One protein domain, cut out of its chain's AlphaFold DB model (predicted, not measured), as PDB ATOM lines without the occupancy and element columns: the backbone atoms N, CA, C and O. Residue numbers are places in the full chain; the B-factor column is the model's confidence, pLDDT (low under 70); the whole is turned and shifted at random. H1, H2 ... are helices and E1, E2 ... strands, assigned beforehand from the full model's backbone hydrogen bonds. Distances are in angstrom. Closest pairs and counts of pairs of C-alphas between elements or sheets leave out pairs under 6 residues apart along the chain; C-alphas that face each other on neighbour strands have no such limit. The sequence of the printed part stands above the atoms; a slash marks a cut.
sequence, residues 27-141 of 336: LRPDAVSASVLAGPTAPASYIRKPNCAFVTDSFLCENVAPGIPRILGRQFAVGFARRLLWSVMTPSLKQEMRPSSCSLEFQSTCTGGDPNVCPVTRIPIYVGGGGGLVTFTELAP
ATOM      1  N   LEU A  27      37.213 125.312  17.870       48.06
ATOM      2  CA  LEU A  27      35.994 125.514  18.638       48.06
ATOM      3  C   LEU A  27      35.404 124.127  18.962       48.06
ATOM      4  O   LEU A  27      34.716 123.507  18.159       48.06
ATOM      5  N   ARG A  28      35.725 123.675  20.176       51.00
ATOM      6  CA  ARG A  28      34.895 122.849  21.061       51.00
ATOM      7  C   ARG A  28      34.667 121.365  20.709       51.00
ATOM      8  O   ARG A  28      33.634 120.976  20.177       51.00
ATOM      9  N   PRO A  29      35.576 120.492  21.191       53.41
ATOM     10  CA  PRO A  29      35.298 119.078  21.466       53.41
ATOM     11  C   PRO A  29      34.379 118.840  22.683       53.41
ATOM     12  O   PRO A  29      34.107 117.685  23.003       53.41
ATOM     13  N   ASP A  30      33.905 119.874  23.386       59.47
ATOM     14  CA  ASP A  30      33.161 119.733  24.646       59.47
ATOM     15  C   ASP A  30      31.750 119.167  24.454       59.47
ATOM     16  O   ASP A  30      31.376 118.273  25.196       59.47
ATOM     17  N   ALA A  31      30.998 119.591  23.440       62.22
ATOM     18  CA  ALA A  31      29.628 119.136  23.217       62.22
ATOM     19  C   ALA A  31      29.573 117.671  22.757       62.22
ATOM     20  O   ALA A  31      28.760 116.899  23.258       62.22
ATOM     21  N   VAL A  32      30.468 117.268  21.846       63.78
ATOM     22  CA  VAL A  32      30.579 115.870  21.389       63.78
ATOM     23  C   VAL A  32      31.155 114.981  22.495       63.78
ATOM     24  O   VAL A  32      30.698 113.861  22.684       63.78
ATOM     25  N   SER A  33      32.115 115.469  23.284       66.88
ATOM     26  CA  SER A  33      32.622 114.695  24.428       66.88
ATOM     27  C   SER A  33      31.574 114.582  25.537       66.88
ATOM     28  O   SER A  33      31.361 113.500  26.073       66.88
ATOM     29  N   ALA A  34      30.862 115.666  25.854       68.38
ATOM     30  CA  ALA A  34      29.783 115.677  26.838       68.38
ATOM     31  C   ALA A  34      28.610 114.784  26.414       68.38
ATOM     32  O   ALA A  34      27.959 114.189  27.269       68.38
ATOM     33  N   SER A  35      28.356 114.657  25.108       65.88
ATOM     34  CA  SER A  35      27.329 113.759  24.585       65.88
ATOM     35  C   SER A  35      27.695 112.289  24.818       65.88
ATOM     36  O   SER A  35      26.850 111.520  25.264       65.88
ATOM     37  N   VAL A  36      28.965 111.915  24.633       66.44
ATOM     38  CA  VAL A  36      29.480 110.572  24.957       66.44
ATOM     39  C   VAL A  36      29.451 110.314  26.468       66.44
ATOM     40  O   VAL A  36      29.110 109.218  26.906       66.44
ATOM     41  N   LEU A  37      29.751 111.334  27.276       65.81
ATOM     42  CA  LEU A  37      29.729 111.254  28.740       65.81
ATOM     43  C   LEU A  37      28.316 111.249  29.347       65.81
ATOM     44  O   LEU A  37      28.178 111.049  30.551       65.81
ATOM     45  N   ALA A  38      27.259 111.426  28.549       65.94
ATOM     46  CA  ALA A  38      25.874 111.403  29.028       65.94
ATOM     47  C   ALA A  38      25.395 110.008  29.497       65.94
ATOM     48  O   ALA A  38      24.255 109.874  29.946       65.94
ATOM     49  N   GLY A  39      26.255 108.986  29.424       60.88
ATOM     50  CA  GLY A  39      26.007 107.656  29.976       60.88
ATOM     51  C   GLY A  39      25.063 106.795  29.122       60.88
ATOM     52  O   GLY A  39      24.752 107.150  27.981       60.88
ATOM     53  N   PRO A  40      24.577 105.659  29.659       57.84
ATOM     54  CA  PRO A  40      23.800 104.667  28.905       57.84
ATOM     55  C   PRO A  40      22.458 105.213  28.409       57.84
ATOM     56  O   PRO A  40      21.880 104.701  27.456       57.84
ATOM     57  N   THR A  41      21.962 106.273  29.044       60.59
ATOM     58  CA  THR A  41      20.702 106.901  28.671       60.59
ATOM     59  C   THR A  41      20.827 107.716  27.384       60.59
ATOM     60  O   THR A  41      19.798 107.964  26.769       60.59
ATOM     61  N   ALA A  42      22.038 108.047  26.916       67.94
ATOM     62  CA  ALA A  42      22.312 108.916  25.767       67.94
ATOM     63  C   ALA A  42      21.929 110.402  26.010       67.94
ATOM     64  O   ALA A  42      21.070 110.713  26.849       67.94
ATOM     65  N   PRO A  43      22.559 111.356  25.300       78.06
ATOM     66  CA  PRO A  43      22.248 112.785  25.408       78.06
ATOM     67  C   PRO A  43      20.785 113.080  25.040       78.06
ATOM     68  O   PRO A  43      20.217 112.473  24.131       78.06
ATOM     69  N   ALA A  44      20.157 114.019  25.755       82.19
ATOM     70  CA  ALA A  44      18.760 114.390  25.531       82.19
ATOM     71  C   ALA A  44      18.443 115.839  25.909       82.19
ATOM     72  O   ALA A  44      19.051 116.405  26.819       82.19
ATOM     73  N   SER A  45      17.429 116.379  25.236       84.25
ATOM     74  CA  SER A  45      16.724 117.607  25.587       84.25
ATOM     75  C   SER A  45      15.475 117.286  26.415       84.25
ATOM     76  O   SER A  45      14.888 116.208  26.291       84.25
ATOM     77  N   TYR A  46      15.068 118.219  27.273       86.75
ATOM     78  CA  TYR A  46      13.909 118.076  28.155       86.75
ATOM     79  C   TYR A  46      12.932 119.212  27.887       86.75
ATOM     80  O   TYR A  46      13.217 120.377  28.179       86.75
ATOM     81  N   ILE A  47      11.776 118.867  27.327       86.06
ATOM     82  CA  ILE A  47      10.767 119.836  26.896       86.06
ATOM     83  C   ILE A  47       9.487 119.627  27.701       86.06
ATOM     84  O   ILE A  47       9.095 118.500  28.009       86.06
ATOM     85  N   ARG A  48       8.837 120.734  28.067       86.12
ATOM     86  CA  ARG A  48       7.533 120.725  28.733       86.12
ATOM     87  C   ARG A  48       6.466 120.175  27.788       86.12
ATOM     88  O   ARG A  48       6.403 120.583  26.629       86.12
ATOM     89  N   LYS A  49       5.602 119.292  28.285       83.75
ATOM     90  CA  LYS A  49       4.466 118.801  27.504       83.75
ATOM     91  C   LYS A  49       3.407 119.893  27.307       83.75
ATOM     92  O   LYS A  49       3.158 120.667  28.231       83.75
ATOM     93  N   PRO A  50       2.740 119.937  26.143       77.75
ATOM     94  CA  PRO A  50       1.731 120.957  25.855       77.75
ATOM     95  C   PRO A  50       0.510 120.874  26.786       77.75
ATOM     96  O   PRO A  50      -0.102 121.895  27.074       77.75
ATOM     97  N   ASN A  51       0.190 119.687  27.308       75.56
ATOM     98  CA  ASN A  51      -0.932 119.461  28.223       75.56
ATOM     99  C   ASN A  51      -0.642 119.844  29.689       75.56
ATOM    100  O   ASN A  51      -1.539 119.772  30.520       75.56
ATOM    101  N   CYS A  52       0.585 120.256  30.021       73.56
ATOM    102  CA  CYS A  52       0.994 120.601  31.384       73.56
ATOM    103  C   CYS A  52       1.377 122.087  31.476       73.56
ATOM    104  O   CYS A  52       2.521 122.434  31.775       73.56
ATOM    105  N   ALA A  53       0.413 122.970  31.194       71.44
ATOM    106  CA  ALA A  53       0.616 124.422  31.174       71.44
ATOM    107  C   ALA A  53       0.956 125.022  32.553       71.44
ATOM    108  O   ALA A  53       1.610 126.059  32.621       71.44
ATOM    109  N   PHE A  54       0.572 124.348  33.642       75.25
ATOM    110  CA  PHE A  54       0.836 124.791  35.016       75.25
ATOM    111  C   PHE A  54       2.340 124.870  35.348       75.25
ATOM    112  O   PHE A  54       2.757 125.696  36.159       75.25
ATOM    113  N   VAL A  55       3.185 124.079  34.671       80.75
ATOM    114  CA  VAL A  55       4.647 124.121  34.835       80.75
ATOM    115  C   VAL A  55       5.217 125.306  34.051       80.75
ATOM    116  O   VAL A  55       5.673 125.183  32.912       80.75
ATOM    117  N   THR A  56       5.166 126.492  34.649       84.88
ATOM    118  CA  THR A  56       5.729 127.723  34.072       84.88
ATOM    119  C   THR A  56       7.229 127.840  34.368       84.88
ATOM    120  O   THR A  56       7.729 127.279  35.339       84.88
ATOM    121  N   ASP A  57       7.975 128.595  33.560       85.88
ATOM    122  CA  ASP A  57       9.409 128.817  33.799       85.88
ATOM    123  C   ASP A  57       9.686 129.482  35.161       85.88
ATOM    124  O   ASP A  57      10.695 129.176  35.793       85.88
ATOM    125  N   SER A  58       8.778 130.335  35.655       86.81
ATOM    126  CA  SER A  58       8.858 130.900  37.013       86.81
ATOM    127  C   SER A  58       8.653 129.825  38.081       86.81
ATOM    128  O   SER A  58       9.477 129.710  38.979       86.81
ATOM    129  N   PHE A  59       7.656 128.949  37.907       85.06
ATOM    130  CA  PHE A  59       7.431 127.800  38.790       85.06
ATOM    131  C   PHE A  59       8.672 126.896  38.884       85.06
ATOM    132  O   PHE A  59       9.059 126.482  39.972       85.06
ATOM    133  N   LEU A  60       9.335 126.628  37.754       84.31
ATOM    134  CA  LEU A  60      10.573 125.845  37.717       84.31
ATOM    135  C   LEU A  60      11.722 126.523  38.482       84.31
ATOM    136  O   LEU A  60      12.490 125.850  39.168       84.31
ATOM    137  N   CYS A  61      11.845 127.845  38.376       85.06
ATOM    138  CA  CYS A  61      12.891 128.608  39.058       85.06
ATOM    139  C   CYS A  61      12.650 128.748  40.567       85.06
ATOM    140  O   CYS A  61      13.608 128.745  41.334       85.06
ATOM    141  N   GLU A  62      11.394 128.904  40.977       84.00
ATOM    142  CA  GLU A  62      11.017 129.182  42.367       84.00
ATOM    143  C   GLU A  62      10.860 127.900  43.184       84.00
ATOM    144  O   GLU A  62      11.377 127.823  44.295       84.00
ATOM    145  N   ASN A  63      10.214 126.875  42.617       79.88
ATOM    146  CA  ASN A  63       9.869 125.659  43.353       79.88
ATOM    147  C   ASN A  63      10.856 124.510  43.112       79.88
ATOM    148  O   ASN A  63      11.186 123.788  44.046       79.88
ATOM    149  N   VAL A  64      11.338 124.315  41.877       78.69
ATOM    150  CA  VAL A  64      12.165 123.138  41.521       78.69
ATOM    151  C   VAL A  64      13.661 123.393  41.705       78.69
ATOM    152  O   VAL A  64      14.384 122.509  42.159       78.69
ATOM    153  N   ALA A  65      14.141 124.582  41.343       80.88
ATOM    154  CA  ALA A  65      15.557 124.939  41.413       80.88
ATOM    155  C   ALA A  65      15.783 126.315  42.071       80.88
ATOM    156  O   ALA A  65      16.371 127.202  41.435       80.88
ATOM    157  N   PRO A  66      15.346 126.510  43.334       80.44
ATOM    158  CA  PRO A  66      15.529 127.779  44.027       80.44
ATOM    159  C   PRO A  66      17.022 128.132  44.134       80.44
ATOM    160  O   PRO A  66      17.877 127.281  44.364       80.44
ATOM    161  N   GLY A  67      17.359 129.407  43.926       80.50
ATOM    162  CA  GLY A  67      18.728 129.929  44.061       80.50
ATOM    163  C   GLY A  67      19.626 129.793  42.823       80.50
ATOM    164  O   GLY A  67      20.460 130.669  42.595       80.50
ATOM    165  N   ILE A  68      19.414 128.799  41.953       84.00
ATOM    166  CA  ILE A  68      20.180 128.652  40.695       84.00
ATOM    167  C   ILE A  68      20.032 129.859  39.752       84.00
ATOM    168  O   ILE A  68      21.050 130.284  39.196       84.00
ATOM    169  N   PRO A  69      18.840 130.474  39.589       88.00
ATOM    170  CA  PRO A  69      18.691 131.649  38.734       88.00
ATOM    171  C   PRO A  69      19.617 132.809  39.117       88.00
ATOM    172  O   PRO A  69      20.054 133.538  38.230       88.00
ATOM    173  N   ARG A  70      19.939 132.963  40.412       85.81
ATOM    174  CA  ARG A  70      20.834 134.020  40.915       85.81
ATOM    175  C   ARG A  70      22.306 133.761  40.581       85.81
ATOM    176  O   ARG A  70      23.061 134.715  40.464       85.81
ATOM    177  N   ILE A  71      22.704 132.496  40.430       86.62
ATOM    178  CA  ILE A  71      24.110 132.088  40.264       86.62
ATOM    179  C   ILE A  71      24.459 131.853  38.788       86.62
ATOM    180  O   ILE A  71      25.486 132.324  38.314       86.62
ATOM    181  N   LEU A  72      23.613 131.119  38.054       83.88
ATOM    182  CA  LEU A  72      23.891 130.655  36.681       83.88
ATOM    183  C   LEU A  72      22.941 131.254  35.632       83.88
ATOM    184  O   LEU A  72      23.049 130.955  34.442       83.88
ATOM    185  N   GLY A  73      22.010 132.106  36.064       87.88
ATOM    186  CA  GLY A  73      21.027 132.748  35.204       87.88
ATOM    187  C   GLY A  73      19.763 131.915  34.974       87.88
ATOM    188  O   GLY A  73      19.725 130.688  35.108       87.88
ATOM    189  N   ARG A  74      18.689 132.617  34.600       86.06
ATOM    190  CA  ARG A  74      17.333 132.056  34.489       86.06
ATOM    191  C   ARG A  74      17.219 130.948  33.439       86.06
ATOM    192  O   ARG A  74      16.591 129.929  33.695       86.06
ATOM    193  N   GLN A  75      17.852 131.117  32.280       83.38
ATOM    194  CA  GLN A  75      17.757 130.151  31.177       83.38
ATOM    195  C   GLN A  75      18.379 128.796  31.535       83.38
ATOM    196  O   GLN A  75      17.813 127.742  31.242       83.38
ATOM    197  N   PHE A  76      19.515 128.824  32.233       85.69
ATOM    198  CA  PHE A  76      20.153 127.613  32.729       85.69
ATOM    199  C   PHE A  76      19.287 126.933  33.794       85.69
ATOM    200  O   PHE A  76      19.050 125.726  33.718       85.69
ATOM    201  N   ALA A  77      18.768 127.714  34.750       86.56
ATOM    202  CA  ALA A  77      17.919 127.206  35.822       86.56
ATOM    203  C   ALA A  77      16.675 126.482  35.285       86.56
ATOM    204  O   ALA A  77      16.363 125.390  35.750       86.56
ATOM    205  N   VAL A  78      16.017 127.027  34.257       87.12
ATOM    206  CA  VAL A  78      14.852 126.398  33.614       87.12
ATOM    207  C   VAL A  78      15.216 125.051  32.978       87.12
ATOM    208  O   VAL A  78      14.532 124.053  33.214       87.12
ATOM    209  N   GLY A  79      16.295 124.991  32.189       85.56
ATOM    210  CA  GLY A  79      16.734 123.744  31.549       85.56
ATOM    211  C   GLY A  79      17.129 122.670  32.567       85.56
ATOM    212  O   GLY A  79      16.747 121.503  32.438       85.56
ATOM    213  N   PHE A  80      17.834 123.078  33.621       84.75
ATOM    214  CA  PHE A  80      18.226 122.203  34.721       84.75
ATOM    215  C   PHE A  80      17.017 121.697  35.519       84.75
ATOM    216  O   PHE A  80      16.898 120.493  35.750       84.75
ATOM    217  N   ALA A  81      16.076 122.579  35.858       86.25
ATOM    218  CA  ALA A  81      14.855 122.235  36.578       86.25
ATOM    219  C   ALA A  81      13.996 121.213  35.815       86.25
ATOM    220  O   ALA A  81      13.502 120.261  36.414       86.25
ATOM    221  N   ARG A  82      13.873 121.336  34.484       86.88
ATOM    222  CA  ARG A  82      13.164 120.340  33.649       86.88
ATOM    223  C   ARG A  82      13.816 118.958  33.726       86.88
ATOM    224  O   ARG A  82      13.113 117.952  33.822       86.88
ATOM    225  N   ARG A  83      15.151 118.902  33.716       84.75
ATOM    226  CA  ARG A  83      15.911 117.649  33.843       84.75
ATOM    227  C   ARG A  83      15.762 117.031  35.232       84.75
ATOM    228  O   ARG A  83      15.528 115.827  35.325       84.75
ATOM    229  N   LEU A  84      15.860 117.841  36.286       81.75
ATOM    230  CA  LEU A  84      15.626 117.395  37.659       81.75
ATOM    231  C   LEU A  84      14.218 116.823  37.818       81.75
ATOM    232  O   LEU A  84      14.065 115.699  38.290       81.75
ATOM    233  N   LEU A  85      13.206 117.547  37.342       81.75
ATOM    234  CA  LEU A  85      11.815 117.121  37.420       81.75
ATOM    235  C   LEU A  85      11.586 115.778  36.709       81.75
ATOM    236  O   LEU A  85      10.973 114.877  37.276       81.75
ATOM    237  N   TRP A  86      12.145 115.600  35.507       82.81
ATOM    238  CA  TRP A  86      12.084 114.315  34.807       82.81
ATOM    239  C   TRP A  86      12.793 113.190  35.580       82.81
ATOM    240  O   TRP A  86      12.270 112.075  35.658       82.81
ATOM    241  N   SER A  87      13.952 113.471  36.187       76.88
ATOM    242  CA  SER A  87      14.716 112.473  36.949       76.88
ATOM    243  C   SER A  87      13.993 112.002  38.215       76.88
ATOM    244  O   SER A  87      13.963 110.804  38.477       76.88
ATOM    245  N   VAL A  88      13.332 112.912  38.940       75.44
ATOM    246  CA  VAL A  88      12.568 112.600  40.162       75.44
ATOM    247  C   VAL A  88      11.336 111.742  39.857       75.44
ATOM    248  O   VAL A  88      10.959 110.879  40.652       75.44
ATOM    249  N   MET A  89      10.710 111.955  38.697       73.44
ATOM    250  CA  MET A  89       9.497 111.237  38.291       73.44
ATOM    251  C   MET A  89       9.791 109.875  37.641       73.44
ATOM    252  O   MET A  89       8.925 108.997  37.632       73.44
ATOM    253  N   THR A  90      11.003 109.658  37.121       71.69
ATOM    254  CA  THR A  90      11.361 108.421  36.411       71.69
ATOM    255  C   THR A  90      11.669 107.284  37.398       71.69
ATOM    256  O   THR A  90      12.643 107.392  38.141       71.69
ATOM    257  N   PRO A  91      10.906 106.165  37.396       61.00
ATOM    258  CA  PRO A  91      11.019 105.072  38.373       61.00
ATOM    259  C   PRO A  91      12.423 104.496  38.549       61.00
ATOM    260  O   PRO A  91      12.824 104.194  39.667       61.00
ATOM    261  N   SER A  92      13.171 104.399  37.453       59.34
ATOM    262  CA  SER A  92      14.481 103.752  37.383       59.34
ATOM    263  C   SER A  92      15.611 104.544  38.050       59.34
ATOM    264  O   SER A  92      16.661 103.979  38.317       59.34
ATOM    265  N   LEU A  93      15.413 105.844  38.300       58.62
ATOM    266  CA  LEU A  93      16.414 106.752  38.880       58.62
ATOM    267  C   LEU A  93      16.071 107.160  40.326       58.62
ATOM    268  O   LEU A  93      16.776 107.971  40.926       58.62
ATOM    269  N   LYS A  94      14.983 106.614  40.892       54.06
ATOM    270  CA  LYS A  94      14.357 107.101  42.136       54.06
ATOM    271  C   LYS A  94      15.218 106.977  43.397       54.06
ATOM    272  O   LYS A  94      14.891 107.646  44.373       54.06
ATOM    273  N   GLN A  95      16.259 106.144  43.404       53.62
ATOM    274  CA  GLN A  95      16.926 105.742  44.650       53.62
ATOM    275  C   GLN A  95      18.293 106.403  44.894       53.62
ATOM    276  O   GLN A  95      18.620 106.661  46.045       53.62
ATOM    277  N   GLU A  96      19.058 106.753  43.853       52.59
ATOM    278  CA  GLU A  96      20.424 107.296  44.023       52.59
ATOM    279  C   GLU A  96      20.509 108.830  44.012       52.59
ATOM    280  O   GLU A  96      21.434 109.396  44.586       52.59
ATOM    281  N   MET A  97      19.567 109.526  43.364       51.75
ATOM    282  CA  MET A  97      19.718 110.955  43.040       51.75
ATOM    283  C   MET A  97      18.608 111.849  43.609       51.75
ATOM    284  O   MET A  97      18.476 113.003  43.202       51.75
ATOM    285  N   ARG A  98      17.777 111.328  44.521       55.50
ATOM    286  CA  ARG A  98      16.699 112.101  45.147       55.50
ATOM    287  C   ARG A  98      17.289 112.974  46.260       55.50
ATOM    288  O   ARG A  98      17.767 112.422  47.248       55.50
ATOM    289  N   PRO A  99      17.238 114.313  46.158       57.50
ATOM    290  CA  PRO A  99      17.592 115.166  47.285       57.50
ATOM    291  C   PRO A  99      16.652 114.849  48.452       57.50
ATOM    292  O   PRO A  99      15.442 114.727  48.248       57.50
ATOM    293  N   SER A 100      17.185 114.747  49.668       55.53
ATOM    294  CA  SER A 100      16.402 114.504  50.892       55.53
ATOM    295  C   SER A 100      15.295 115.547  51.120       55.53
ATOM    296  O   SER A 100      14.305 115.260  51.782       55.53
ATOM    297  N   SER A 101      15.419 116.728  50.506       54.59
ATOM    298  CA  SER A 101      14.447 117.830  50.526       54.59
ATOM    299  C   SER A 101      13.236 117.643  49.595       54.59
ATOM    300  O   SER A 101      12.333 118.475  49.587       54.59
ATOM    301  N   CYS A 102      13.201 116.590  48.772       58.09
ATOM    302  CA  CYS A 102      12.153 116.372  47.772       58.09
ATOM    303  C   CYS A 102      10.942 115.651  48.403       58.09
ATOM    304  O   CYS A 102      10.787 114.427  48.261       58.09
ATOM    305  N   SER A 103      10.128 116.416  49.144       60.34
ATOM    306  CA  SER A 103       8.956 115.930  49.889       60.34
ATOM    307  C   SER A 103       7.856 115.372  48.968       60.34
ATOM    308  O   SER A 103       7.846 115.598  47.755       60.34
ATOM    309  N   LEU A 104       6.913 114.617  49.536       61.03
ATOM    310  CA  LEU A 104       5.738 114.121  48.804       61.03
ATOM    311  C   LEU A 104       4.838 115.270  48.306       61.03
ATOM    312  O   LEU A 104       4.258 115.162  47.228       61.03
ATOM    313  N   GLU A 105       4.798 116.393  49.027       58.19
ATOM    314  CA  GLU A 105       4.061 117.607  48.635       58.19
ATOM    315  C   GLU A 105       4.669 118.277  47.399       58.19
ATOM    316  O   GLU A 105       3.963 118.783  46.524       58.19
ATOM    317  N   PHE A 106       5.997 118.232  47.273       65.94
ATOM    318  CA  PHE A 106       6.676 118.703  46.072       65.94
ATOM    319  C   PHE A 106       6.266 117.875  44.844       65.94
ATOM    320  O   PHE A 106       6.070 118.428  43.761       65.94
ATOM    321  N   GLN A 107       6.080 116.560  45.002       65.06
ATOM    322  CA  GLN A 107       5.638 115.696  43.905       65.06
ATOM    323  C   GLN A 107       4.194 115.980  43.490       65.06
ATOM    324  O   GLN A 107       3.956 116.106  42.291       65.06
ATOM    325  N   SER A 108       3.266 116.143  44.439       62.44
ATOM    326  CA  SER A 108       1.859 116.452  44.136       62.44
ATOM    327  C   SER A 108       1.689 117.826  43.480       62.44
ATOM    328  O   SER A 108       0.921 117.972  42.526       62.44
ATOM    329  N   THR A 109       2.468 118.817  43.920       65.50
ATOM    330  CA  THR A 109       2.476 120.170  43.342       65.50
ATOM    331  C   THR A 109       3.054 120.168  41.925       65.50
ATOM    332  O   THR A 109       2.545 120.839  41.028       65.50
ATOM    333  N   CYS A 110       4.098 119.370  41.678       65.50
ATOM    334  CA  CYS A 110       4.728 119.268  40.362       65.50
ATOM    335  C   CYS A 110       3.933 118.434  39.344       65.50
ATOM    336  O   CYS A 110       4.231 118.508  38.151       65.50
ATOM    337  N   THR A 111       2.947 117.645  39.780       64.12
ATOM    338  CA  THR A 111       2.101 116.822  38.901       64.12
ATOM    339  C   THR A 111       0.702 117.390  38.682       64.12
ATOM    340  O   THR A 111      -0.076 116.799  37.938       64.12
ATOM    341  N   GLY A 112       0.361 118.521  39.309       63.38
ATOM    342  CA  GLY A 112      -0.985 119.095  39.217       63.38
ATOM    343  C   GLY A 112      -2.070 118.179  39.795       63.38
ATOM    344  O   GLY A 112      -3.218 118.275  39.378       63.38
ATOM    345  N   GLY A 113      -1.704 117.276  40.715       61.94
ATOM    346  CA  GLY A 113      -2.619 116.318  41.347       61.94
ATOM    347  C   GLY A 113      -2.522 114.872  40.846       61.94
ATOM    348  O   GLY A 113      -2.879 113.973  41.600       61.94
ATOM    349  N   ASP A 114      -1.956 114.608  39.658       64.44
ATOM    350  CA  ASP A 114      -1.884 113.248  39.090       64.44
ATOM    351  C   ASP A 114      -0.482 112.618  39.217       64.44
ATOM    352  O   ASP A 114       0.385 112.852  38.370       64.44
ATOM    353  N   PRO A 115      -0.214 111.748  40.211       63.41
ATOM    354  CA  PRO A 115       1.135 111.237  40.498       63.41
ATOM    355  C   PRO A 115       1.752 110.387  39.370       63.41
ATOM    356  O   PRO A 115       2.949 110.100  39.393       63.41
ATOM    357  N   ASN A 116       0.954 109.987  38.376       63.44
ATOM    358  CA  ASN A 116       1.381 109.156  37.249       63.44
ATOM    359  C   ASN A 116       1.745 109.950  35.983       63.44
ATOM    360  O   ASN A 116       2.232 109.359  35.014       63.44
ATOM    361  N   VAL A 117       1.541 111.272  35.956       70.06
ATOM    362  CA  VAL A 117       1.781 112.092  34.760       70.06
ATOM    363  C   VAL A 117       3.040 112.939  34.934       70.06
ATOM    364  O   VAL A 117       3.047 113.961  35.608       70.06
ATOM    365  N   CYS A 118       4.130 112.544  34.267       76.75
ATOM    366  CA  CYS A 118       5.330 113.382  34.194       76.75
ATOM    367  C   CYS A 118       5.094 114.553  33.214       76.75
ATOM    368  O   CYS A 118       4.819 114.290  32.033       76.75
ATOM    369  N   PRO A 119       5.232 115.823  33.644       81.38
ATOM    370  CA  PRO A 119       4.947 117.001  32.814       81.38
ATOM    371  C   PRO A 119       6.052 117.324  31.795       81.38
ATOM    372  O   PRO A 119       5.894 118.209  30.952       81.38
ATOM    373  N   VAL A 120       7.181 116.613  31.858       84.31
ATOM    374  CA  VAL A 120       8.346 116.810  30.989       84.31
ATOM    375  C   VAL A 120       8.549 115.582  30.107       84.31
ATOM    376  O   VAL A 120       8.510 114.443  30.573       84.31
ATOM    377  N   THR A 121       8.804 115.817  28.824       85.12
ATOM    378  CA  THR A 121       9.201 114.790  27.859       85.12
ATOM    379  C   THR A 121      10.702 114.855  27.630       85.12
ATOM    380  O   THR A 121      11.268 115.925  27.398       85.12
ATOM    381  N   ARG A 122      11.342 113.685  27.666       83.94
ATOM    382  CA  ARG A 122      12.736 113.508  27.270       83.94
ATOM    383  C   ARG A 122      12.807 113.229  25.770       83.94
ATOM    384  O   ARG A 122      12.220 112.256  25.307       83.94
ATOM    385  N   ILE A 123      13.555 114.050  25.044       82.56
ATOM    386  CA  ILE A 123      13.790 113.916  23.606       82.56
ATOM    387  C   ILE A 123      15.266 113.573  23.412       82.56
ATOM    388  O   ILE A 123      16.122 114.409  23.716       82.56
ATOM    389  N   PRO A 124      15.602 112.350  22.972       79.88
ATOM    390  CA  PRO A 124      16.980 111.997  22.670       79.88
ATOM    391  C   PRO A 124      17.522 112.901  21.560       79.88
ATOM    392  O   PRO A 124      16.825 113.195  20.591       79.88
ATOM    393  N   ILE A 125      18.767 113.347  21.698       78.12
ATOM    394  CA  ILE A 125      19.421 114.194  20.699       78.12
ATOM    395  C   ILE A 125      20.683 113.508  20.205       78.12
ATOM    396  O   ILE A 125      21.428 112.918  20.976       78.12
ATOM    397  N   TYR A 126      20.952 113.609  18.916       74.25
ATOM    398  CA  TYR A 126      22.239 113.257  18.347       74.25
ATOM    399  C   TYR A 126      23.113 114.509  18.269       74.25
ATOM    400  O   TYR A 126      22.663 115.552  17.795       74.25
ATOM    401  N   VAL A 127      24.361 114.404  18.731       67.69
ATOM    402  CA  VAL A 127      25.338 115.500  18.689       67.69
ATOM    403  C   VAL A 127      26.435 115.140  17.693       67.69
ATOM    404  O   VAL A 127      27.244 114.249  17.953       67.69
ATOM    405  N   GLY A 128      26.449 115.822  16.552       61.06
ATOM    406  CA  GLY A 128      27.470 115.698  15.516       61.06
ATOM    407  C   GLY A 128      28.437 116.881  15.524       61.06
ATOM    408  O   GLY A 128      28.086 117.981  15.941       61.06
ATOM    409  N   GLY A 129      29.662 116.664  15.044       55.16
ATOM    410  CA  GLY A 129      30.645 117.729  14.835       55.16
ATOM    411  C   GLY A 129      31.351 117.569  13.492       55.16
ATOM    412  O   GLY A 129      31.779 116.465  13.157       55.16
ATOM    413  N   GLY A 130      31.475 118.660  12.731       50.09
ATOM    414  CA  GLY A 130      32.161 118.687  11.436       50.09
ATOM    415  C   GLY A 130      32.496 120.113  10.997       50.09
ATOM    416  O   GLY A 130      31.690 121.022  11.168       50.09
ATOM    417  N   GLY A 131      33.706 120.337  10.473       44.72
ATOM    418  CA  GLY A 131      34.102 121.636   9.902       44.72
ATOM    419  C   GLY A 131      34.082 122.833  10.867       44.72
ATOM    420  O   GLY A 131      33.986 123.966  10.412       44.72
ATOM    421  N   GLY A 132      34.151 122.605  12.184       48.78
ATOM    422  CA  GLY A 132      34.043 123.664  13.200       48.78
ATOM    423  C   GLY A 132      32.608 124.014  13.616       48.78
ATOM    424  O   GLY A 132      32.424 124.924  14.420       48.78
ATOM    425  N   LEU A 133      31.606 123.286  13.114       49.41
ATOM    426  CA  LEU A 133      30.204 123.413  13.508       49.41
ATOM    427  C   LEU A 133      29.757 122.190  14.324       49.41
ATOM    428  O   LEU A 133      30.144 121.055  14.027       49.41
ATOM    429  N   VAL A 134      28.923 122.427  15.339       59.25
ATOM    430  CA  VAL A 134      28.237 121.381  16.113       59.25
ATOM    431  C   VAL A 134      26.782 121.329  15.670       59.25
ATOM    432  O   VAL A 134      26.106 122.356  15.630       59.25
ATOM    433  N   THR A 135      26.300 120.133  15.348       59.56
ATOM    434  CA  THR A 135      24.911 119.890  14.964       59.56
ATOM    435  C   THR A 135      24.195 119.105  16.054       59.56
ATOM    436  O   THR A 135      24.673 118.066  16.508       59.56
ATOM    437  N   PHE A 136      23.033 119.605  16.470       70.38
ATOM    438  CA  PHE A 136      22.114 118.905  17.362       70.38
ATOM    439  C   PHE A 136      20.913 118.454  16.534       70.38
ATOM    440  O   PHE A 136      20.236 119.282  15.929       70.38
ATOM    441  N   THR A 137      20.668 117.150  16.470       73.25
ATOM    442  CA  THR A 137      19.540 116.576  15.724       73.25
ATOM    443  C   THR A 137      18.627 115.849  16.694       73.25
ATOM    444  O   THR A 137      19.057 114.908  17.359       73.25
ATOM    445  N   GLU A 138      17.374 116.284  16.800       77.31
ATOM    446  CA  GLU A 138      16.379 115.605  17.626       77.31
ATOM    447  C   GLU A 138      16.010 114.255  17.009       77.31
ATOM    448  O   GLU A 138      15.740 114.145  15.813       77.31
ATOM    449  N   LEU A 139      16.022 113.214  17.835       70.31
ATOM    450  CA  LEU A 139      15.579 111.882  17.459       70.31
ATOM    451  C   LEU A 139      14.122 111.749  17.902       70.31
ATOM    452  O   LEU A 139      13.796 112.024  19.059       70.31
ATOM    453  N   ALA A 140      13.244 111.347  16.981       59.72
ATOM    454  CA  ALA A 140      11.825 111.193  17.278       59.72
ATOM    455  C   ALA A 140      11.625 110.266  18.495       59.72
ATOM    456  O   ALA A 140      12.288 109.226  18.589       59.72
ATOM    457  N   PRO A 141      10.737 110.617  19.443       54.69
ATOM    458  CA  PRO A 141      10.506 109.788  20.613       54.69
ATOM    459  C   PRO A 141       9.903 108.451  20.171       54.69
ATOM    460  O   PRO A 141       8.853 108.426  19.528       54.69
TER     461      PRO A 141
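What this domain is: This is residues 27 to 141 of the 336 residues of an uncharacterized protein of Pythium insidiosum (UniProt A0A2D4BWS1). A long, narrow ribbon of three strands, with E2 as its spine, runs through the domain; H4 crosses one face at one end of the ribbon, and the small helix H1 is over the same face toward the other end. H2 packs on H4, H3 makes a corner with it, and H5 is set loosely beside H2 and H4, while the ribbon's other face has no named helix. The printed part has 115 residues with five named helices and three named strands, in the order H1 E1 H2 H3 H4 H5 E2 E3; the sheet order is E1 E2 E3, antiparallel, and the class is mixed. The whole is compact, with a radius of gyration of the C-alphas of 15.5 A, yet elongated in outline, with spans of 49 by 31 by 29 A.

How they stand to each other: H1, residues 30 to 36, is on the sheet at a height of 8.1 A, over E2, residues 120 to 130; the closest C-alphas, Val 32 and Val 127, are 5.9 A apart. H1 runs across the strands, only just, at 61 degrees to E2 on the local plane. E1, residues 44 to 48, is antiparallel to E2, with N 45 and O 123 at 2.8 A, within hydrogen-bond range. H2, residues 57 to 64, touches H4, residues 74 to 89, at a steep tilt of 54 degrees, the same way; the closest C-alphas, Val 64 and Ala 81, are 5.7 A apart. H3, residues 68 to 72, touches H4 only at the corner, through residues 74 to 77 of H4 alone; the closest C-alphas, Pro 69 and Ala 77, are 5.4 A apart. H4 is on the same face of the sheet as H1, at a height of 8.5 A, and runs across the strands at 86 degrees to E1 on the local plane. H5, residues 104 to 110, is close to H4 but not clearly touching it; the closest C-alphas, Leu 85 and Cys 110, are 8.0 A apart. E2 and E3, residues 133 to 138, form a hairpin, with N 128 and O 135 at 2.9 A. The pairing is staggered: E2 pairs with E1 over residues 120 to 124 and with E3 over 125 to 130. In H1, H2, H3, H4 and H5 every O i to N i+4 pair is within hydrogen-bond range.

Where its parts are: H1 begins at C-alpha 30, (33.161, 119.733, 24.646), and is 9.9 A long. E1 measures 13.3 A, H2 10.0 A, H3 5.8 A, H4 22.6 A and H5 9.9 A. E2 measures 30.9 A, and E3, 16.4 A, ends at C-alpha 138, (16.379, 115.605, 17.626).

The domain as a whole: The C-alphas farthest apart, Glu 105 and Gly 131, are 49.2 A apart. The printed part has no cut; the link from H4 to H5 is long, and its residues 91 to 96 stand free. The mean pLDDT of the printed part is 71.3, with residues 27 to 42, 91 to 116, 127 to 135 and 140 to 141 under 70.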